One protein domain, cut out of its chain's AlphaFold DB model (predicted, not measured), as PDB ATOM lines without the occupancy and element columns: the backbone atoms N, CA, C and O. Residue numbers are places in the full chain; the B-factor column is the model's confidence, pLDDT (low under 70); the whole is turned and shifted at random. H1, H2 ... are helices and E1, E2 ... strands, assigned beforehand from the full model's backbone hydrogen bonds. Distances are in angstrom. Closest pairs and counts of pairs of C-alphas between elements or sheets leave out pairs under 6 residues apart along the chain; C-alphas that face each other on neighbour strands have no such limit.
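Overview. This is residues 65 to 121 of the 123 residues of a protein of Noctiluca scintillans (UniProt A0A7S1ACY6). With little regular structure, this is mostly loop: a tiny two-stranded hairpin, E1 and E2, at one end, then one short helix, H1, with the long loop of residues 98 to 121 folding back over it. The printed part has 57 residues, 14 of them in named elements, in the order E1, E2, H1; the class is mixed and the sheet antiparallel. It is compact, with a radius of gyration of the C-alphas of 10.7 A and spans of 29 by 23 by 15 A.

Along the chain. Find C-alpha 69 at (51.668, 4.402, 5.902), where E1, residues 69 to 71, begins; E2 is residues 76 to 78. H1, residues 90 to 97, runs 10.7 A to C-alpha 97 at (33.778, 7.322, 3.705).

Arrangement. Look at hairpin E1 and E2: a tight link, 131 degrees between directions, N 78 and O 69 within hydrogen-bond range at 2.8 A. E1 and H1 are near each other, with 5 C-alpha pairs within 10 A. In H1 every O i to N i+4 pair is within hydrogen-bond range.

Size, cuts and confidence. The C-alphas of Arg 65 and Phe 117 are farthest apart, 31.9 A. The printed part has no cut; the link E2 to H1 is long. Look for pLDDT under 70 at residues 99 to 110 and 118.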
ATOM      1  N   ARG A  65      56.104  -2.550   2.610       80.19
ATOM      2  CA  ARG A  65      56.302  -3.972   2.948       80.19
ATOM      3  C   ARG A  65      56.362  -4.237   4.459       80.19
ATOM      4  O   ARG A  65      56.043  -5.336   4.894       80.19
ATOM      5  N   ALA A  66      56.760  -3.238   5.245       83.38
ATOM      6  CA  ALA A  66      56.714  -3.285   6.705       83.38
ATOM      7  C   ALA A  66      55.387  -2.733   7.270       83.38
ATOM      8  O   ALA A  66      55.245  -2.618   8.484       83.38
ATOM      9  N   GLY A  67      54.425  -2.400   6.398       81.81
ATOM     10  CA  GLY A  67      53.107  -1.873   6.750       81.81
ATOM     11  C   GLY A  67      53.112  -0.427   7.250       81.81
ATOM     12  O   GLY A  67      52.174  -0.023   7.932       81.81
ATOM     13  N   TYR A  68      54.150   0.352   6.926       86.62
ATOM     14  CA  TYR A  68      54.147   1.791   7.187       86.62
ATOM     15  C   TYR A  68      53.262   2.526   6.187       86.62
ATOM     16  O   TYR A  68      53.296   2.237   4.988       86.62
ATOM     17  N   VAL A  69      52.536   3.522   6.685       85.69
ATOM     18  CA  VAL A  69      51.668   4.402   5.902       85.69
ATOM     19  C   VAL A  69      52.000   5.849   6.241       85.69
ATOM     20  O   VAL A  69      52.259   6.180   7.398       85.69
ATOM     21  N   TRP A  70      52.011   6.715   5.234       88.19
ATOM     22  CA  TRP A  70      52.240   8.137   5.445       88.19
ATOM     23  C   TRP A  70      51.062   8.821   6.141       88.19
ATOM     24  O   TRP A  70      49.906   8.600   5.779       88.19
ATOM     25  N   CYS A  71      51.374   9.698   7.093       88.69
ATOM     26  CA  CYS A  71      50.432  10.608   7.728       88.69
ATOM     27  C   CYS A  71      50.808  12.054   7.404       88.69
ATOM     28  O   CYS A  71      51.882  12.509   7.797       88.69
ATOM     29  N   ASP A  72      49.923  12.780   6.718       86.31
ATOM     30  CA  ASP A  72      50.196  14.155   6.280       86.31
ATOM     31  C   ASP A  72      50.235  15.133   7.463       86.31
ATOM     32  O   ASP A  72      51.158  15.934   7.571       86.31
ATOM     33  N   HIS A  73      49.328  14.962   8.431       85.19
ATOM     34  CA  HIS A  73      49.263  15.789   9.641       85.19
ATOM     35  C   HIS A  73      50.525  15.719  10.508       85.19
ATOM     36  O   HIS A  73      50.910  16.710  11.123       85.19
ATOM     37  N   LEU A  74      51.169  14.548  10.574       86.38
ATOM     38  CA  LEU A  74      52.371  14.337  11.387       86.38
ATOM     39  C   LEU A  74      53.665  14.388  10.565       86.38
ATOM     40  O   LEU A  74      54.748  14.351  11.146       86.38
ATOM     41  N   GLY A  75      53.571  14.431   9.232       88.19
ATOM     42  CA  GLY A  75      54.725  14.434   8.334       88.19
ATOM     43  C   GLY A  75      55.657  13.230   8.514       88.19
ATOM     44  O   GLY A  75      56.862  13.348   8.288       88.19
ATOM     45  N   LYS A  76      55.134  12.084   8.973       89.56
ATOM     46  CA  LYS A  76      55.918  10.867   9.235       89.56
ATOM     47  C   LYS A  76      55.185   9.601   8.804       89.56
ATOM     48  O   LYS A  76      53.959   9.553   8.715       89.56
ATOM     49  N   CYS A  77      55.967   8.552   8.578       90.00
ATOM     50  CA  CYS A  77      55.464   7.207   8.349       90.00
ATOM     51  C   CYS A  77      55.061   6.566   9.678       90.00
ATOM     52  O   CYS A  77      55.883   6.451  10.587       90.00
ATOM     53  N   LEU A  78      53.817   6.118   9.770       88.19
ATOM     54  CA  LEU A  78      53.239   5.504  10.960       88.19
ATOM     55  C   LEU A  78      52.895   4.046  10.703       88.19
ATOM     56  O   LEU A  78      52.653   3.647   9.561       88.19
ATOM     57  N   ARG A  79      52.819   3.262  11.778       86.50
ATOM     58  CA  ARG A  79      52.221   1.928  11.742       86.50
ATOM     59  C   ARG A  79      50.762   2.040  12.182       86.50
ATOM     60  O   ARG A  79      50.527   2.360  13.345       86.50
ATOM     61  N   PRO A  80      49.781   1.760  11.306       78.81
ATOM     62  CA  PRO A  80      48.369   2.041  11.593       78.81
ATOM     63  C   PRO A  80      47.746   1.226  12.740       78.81
ATOM     64  O   PRO A  80      46.601   1.461  13.118       78.81
ATOM     65  N   TRP A  81      48.453   0.214  13.241       78.62
ATOM     66  CA  TRP A  81      48.059  -0.589  14.402       78.62
ATOM     67  C   TRP A  81      48.728  -0.137  15.708       78.62
ATOM     68  O   TRP A  81      48.395  -0.654  16.768       78.62
ATOM     69  N   GLU A  82      49.697   0.776  15.637       84.00
ATOM     70  CA  GLU A  82      50.479   1.265  16.778       84.00
ATOM     71  C   GLU A  82      50.123   2.717  17.095       84.00
ATOM     72  O   GLU A  82      49.877   3.054  18.249       84.00
ATOM     73  N   GLU A  83      50.025   3.558  16.062       82.12
ATOM     74  CA  GLU A  83      49.665   4.969  16.182       82.12
ATOM     75  C   GLU A  83      48.572   5.337  15.170       82.12
ATOM     76  O   GLU A  83      48.609   4.925  14.005       82.12
ATOM     77  N   SER A  84      47.606   6.147  15.606       81.19
ATOM     78  CA  SER A  84      46.606   6.746  14.720       81.19
ATOM     79  C   SER A  84      47.127   8.056  14.122       81.19
ATOM     80  O   SER A  84      47.831   8.819  14.778       81.19
ATOM     81  N   CYS A  85      46.769   8.320  12.865       83.50
ATOM     82  CA  CYS A  85      47.033   9.595  12.203       83.50
ATOM     83  C   CYS A  85      45.848  10.547  12.451       83.50
ATOM     84  O   CYS A  85      44.732  10.171  12.072       83.50
ATOM     85  N   PRO A  86      46.054  11.745  13.033       82.44
ATOM     86  CA  PRO A  86      45.036  12.798  13.065       82.44
ATOM     87  C   PRO A  86      44.585  13.113  11.636       82.44
ATOM     88  O   PRO A  86      45.435  13.174  10.750       82.44
ATOM     89  N   GLY A  87      43.278  13.203  11.378       80.44
ATOM     90  CA  GLY A  87      42.721  13.379  10.022       80.44
ATOM     91  C   GLY A  87      42.830  12.158   9.106       80.44
ATOM     92  O   GLY A  87      42.334  12.155   7.974       80.44
ATOM     93  N   GLY A  88      43.410  11.073   9.621       83.69
ATOM     94  CA  GLY A  88      43.540   9.799   8.937       83.69
ATOM     95  C   GLY A  88      44.558   9.783   7.813       83.69
ATOM     96  O   GLY A  88      44.889  10.782   7.185       83.69
ATOM     97  N   THR A  89      45.033   8.579   7.523       84.00
ATOM     98  CA  THR A  89      45.740   8.303   6.272       84.00
ATOM     99  C   THR A  89      44.737   8.240   5.118       84.00
ATOM    100  O   THR A  89      43.547   8.015   5.355       84.00
ATOM    101  N   ASP A  90      45.201   8.355   3.870       81.75
ATOM    102  CA  ASP A  90      44.343   8.221   2.676       81.75
ATOM    103  C   ASP A  90      43.496   6.932   2.718       81.75
ATOM    104  O   ASP A  90      42.309   6.929   2.392       81.75
ATOM    105  N   PHE A  91      44.086   5.845   3.233       78.06
ATOM    106  CA  PHE A  91      43.388   4.588   3.499       78.06
ATOM    107  C   PHE A  91      42.228   4.756   4.490       78.06
ATOM    108  O   PHE A  91      41.117   4.317   4.202       78.06
ATOM    109  N   CYS A  92      42.462   5.378   5.651       79.25
ATOM    110  CA  CYS A  92      41.408   5.575   6.647       79.25
ATOM    111  C   CYS A  92      40.339   6.566   6.175       79.25
ATOM    112  O   CYS A  92      39.173   6.388   6.513       79.25
ATOM    113  N   GLN A  93      40.694   7.572   5.373       81.38
ATOM    114  CA  GLN A  93      39.712   8.487   4.792       81.38
ATOM    115  C   GLN A  93      38.748   7.748   3.866       81.38
ATOM    116  O   GLN A  93      37.537   7.900   4.006       81.38
ATOM    117  N   GLU A  94      39.262   6.911   2.967       80.19
ATOM    118  CA  GLU A  94      38.424   6.099   2.082       80.19
ATOM    119  C   GLU A  94      37.615   5.059   2.870       80.19
ATOM    120  O   GLU A  94      36.412   4.895   2.660       80.19
ATOM    121  N   TYR A  95      38.248   4.418   3.854       76.50
ATOM    122  CA  TYR A  95      37.597   3.450   4.732       76.50
ATOM    123  C   TYR A  95      36.412   4.062   5.497       76.50
ATOM    124  O   TYR A  95      35.323   3.488   5.515       76.50
ATOM    125  N   CYS A  96      36.593   5.246   6.089       79.56
ATOM    126  CA  CYS A  96      35.550   5.925   6.856       79.56
ATOM    127  C   CYS A  96      34.472   6.570   5.967       79.56
ATOM    128  O   CYS A  96      33.331   6.706   6.412       79.56
ATOM    129  N   LYS A  97      34.783   6.919   4.710       80.25
ATOM    130  CA  LYS A  97      33.778   7.322   3.705       80.25
ATOM    131  C   LYS A  97      32.900   6.143   3.266       80.25
ATOM    132  O   LYS A  97      31.747   6.340   2.888       80.25
ATOM    133  N   GLY A  98      33.442   4.925   3.323       72.12
ATOM    134  CA  GLY A  98      32.857   3.724   2.737       72.12
ATOM    135  C   GLY A  98      31.763   3.001   3.529       72.12
ATOM    136  O   GLY A  98      31.156   2.098   2.954       72.12
ATOM    137  N   ASN A  99      31.462   3.319   4.802       59.97
ATOM    138  CA  ASN A  99      30.364   2.601   5.473       59.97
ATOM    139  C   ASN A  99      29.626   3.343   6.600       59.97
ATOM    140  O   ASN A  99      30.204   3.769   7.600       59.97
ATOM    141  N   LYS A 100      28.294   3.384   6.466       56.09
ATOM    142  CA  LYS A 100      27.356   3.732   7.532       56.09
ATOM    143  C   LYS A 100      27.434   2.664   8.623       56.09
ATOM    144  O   LYS A 100      27.065   1.519   8.405       56.09
ATOM    145  N   ILE A 101      27.829   3.084   9.822       57.84
ATOM    146  CA  ILE A 101      27.598   2.356  11.075       57.84
ATOM    147  C   ILE A 101      28.189   0.940  11.074       57.84
ATOM    148  O   ILE A 101      27.423   0.006  11.220       57.84
ATOM    149  N   GLN A 102      29.510   0.752  10.991       50.62
ATOM    150  CA  GLN A 102      30.178  -0.314  11.760       50.62
ATOM    151  C   GLN A 102      31.558   0.167  12.205       50.62
ATOM    152  O   GLN A 102      32.507   0.208  11.428       50.62
ATOM    153  N   LYS A 103      31.658   0.531  13.490       53.03
ATOM    154  CA  LYS A 103      32.930   0.588  14.218       53.03
ATOM    155  C   LYS A 103      33.471  -0.842  14.278       53.03
ATOM    156  O   LYS A 103      33.149  -1.582  15.201       53.03
ATOM    157  N   GLY A 104      34.203  -1.265  13.259       51.41
ATOM    158  CA  GLY A 104      34.755  -2.610  13.178       51.41
ATOM    159  C   GLY A 104      36.167  -2.551  12.635       51.41
ATOM    160  O   GLY A 104      36.400  -1.941  11.601       51.41
ATOM    161  N   HIS A 105      37.109  -3.174  13.338       52.09
ATOM    162  CA  HIS A 105      38.467  -3.365  12.847       52.09
ATOM    163  C   HIS A 105      38.406  -4.076  11.487       52.09
ATOM    164  O   HIS A 105      37.863  -5.179  11.380       52.09
ATOM    165  N   GLY A 106      38.910  -3.424  10.436       47.06
ATOM    166  CA  GLY A 106      39.027  -4.034   9.115       47.06
ATOM    167  C   GLY A 106      39.848  -5.326   9.184       47.06
ATOM    168  O   GLY A 106      40.631  -5.544  10.104       47.06
ATOM    169  N   ARG A 107      39.695  -6.206   8.189       49.94
ATOM    170  CA  ARG A 107      40.378  -7.524   8.115       49.94
ATOM    171  C   ARG A 107      41.915  -7.441   8.045       49.94
ATOM    172  O   ARG A 107      42.612  -8.445   8.090       49.94
ATOM    173  N   HIS A 108      42.420  -6.228   7.940       53.53
ATOM    174  CA  HIS A 108      43.787  -5.764   8.080       53.53
ATOM    175  C   HIS A 108      43.789  -5.002   9.405       53.53
ATOM    176  O   HIS A 108      43.029  -4.047   9.490       53.53
ATOM    177  N   GLY A 109      44.568  -5.408  10.416       60.12
ATOM    178  CA  GLY A 109      44.565  -4.872  11.798       60.12
ATOM    179  C   GLY A 109      44.899  -3.379  11.978       60.12
ATOM    180  O   GLY A 109      45.426  -2.975  13.005       60.12
ATOM    181  N   VAL A 110      44.621  -2.566  10.970       68.31
ATOM    182  CA  VAL A 110      44.644  -1.117  10.917       68.31
ATOM    183  C   VAL A 110      43.471  -0.564  11.727       68.31
ATOM    184  O   VAL A 110      42.308  -0.893  11.478       68.31
ATOM    185  N   ILE A 111      43.781   0.287  12.701       73.44
ATOM    186  CA  ILE A 111      42.791   0.953  13.543       73.44
ATOM    187  C   ILE A 111      42.509   2.325  12.924       73.44
ATOM    188  O   ILE A 111      43.343   3.223  12.993       73.44
ATOM    189  N   CYS A 112      41.333   2.489  12.314       76.81
ATOM    190  CA  CYS A 112      40.871   3.781  11.807       76.81
ATOM    191  C   CYS A 112      39.827   4.383  12.766       76.81
ATOM    192  O   CYS A 112      38.742   3.809  12.908       76.81
ATOM    193  N   PRO A 113      40.107   5.524  13.422       75.06
ATOM    194  CA  PRO A 113      39.119   6.220  14.238       75.06
ATOM    195  C   PRO A 113      38.133   6.976  13.336       75.06
ATOM    196  O   PRO A 113      38.377   8.112  12.940       75.06
ATOM    197  N   CYS A 114      37.022   6.330  12.972       79.06
ATOM    198  CA  CYS A 114      35.977   6.952  12.157       79.06
ATOM    199  C   CYS A 114      34.951   7.719  13.005       79.06
ATOM    200  O   CYS A 114      34.482   7.229  14.038       79.06
ATOM    201  N   THR A 115      34.526   8.882  12.516       81.00
ATOM    202  CA  THR A 115      33.413   9.663  13.065       81.00
ATOM    203  C   THR A 115      32.063   9.088  12.625       81.00
ATOM    204  O   THR A 115      31.946   8.405  11.606       81.00
ATOM    205  N   ALA A 116      31.002   9.388  13.380       72.62
ATOM    206  CA  ALA A 116      29.647   8.902  13.086       72.62
ATOM    207  C   ALA A 116      29.076   9.412  11.745       72.62
ATOM    208  O   ALA A 116      28.155   8.807  11.202       72.62
ATOM    209  N   PHE A 117      29.624  10.510  11.219       70.25
ATOM    210  CA  PHE A 117      29.166  11.169   9.995       70.25
ATOM    211  C   PHE A 117      29.970  10.772   8.746       70.25
ATOM    212  O   PHE A 117      29.710  11.310   7.674       70.25
ATOM    213  N   GLY A 118      30.905   9.820   8.860       67.94
ATOM    214  CA  GLY A 118      31.693   9.335   7.720       67.94
ATOM    215  C   GLY A 118      32.936  10.179   7.427       67.94
ATOM    216  O   GLY A 118      33.146  10.619   6.300       67.94
ATOM    217  N   GLY A 119      33.770  10.396   8.443       74.62
ATOM    218  CA  GLY A 119      35.089  11.027   8.337       74.62
ATOM    219  C   GLY A 119      36.077  10.403   9.322       74.62
ATOM    220  O   GLY A 119      35.701   9.505  10.074       74.62
ATOM    221  N   VAL A 120      37.330  10.854   9.325       77.19
ATOM    222  CA  VAL A 120      38.342  10.416  10.305       77.19
ATOM    223  C   VAL A 120      38.413  11.434  11.445       77.19
ATOM    224  O   VAL A 120      38.133  12.607  11.229       77.19
ATOM    225  N   GLU A 121      38.699  10.988  12.666       78.88
ATOM    226  CA  GLU A 121      38.808  11.868  13.836       78.88
ATOM    227  C   GLU A 121      40.139  12.659  13.838       78.88
ATOM    228  O   GLU A 121      41.208  12.095  13.605       78.88
TER     229      GLU A 121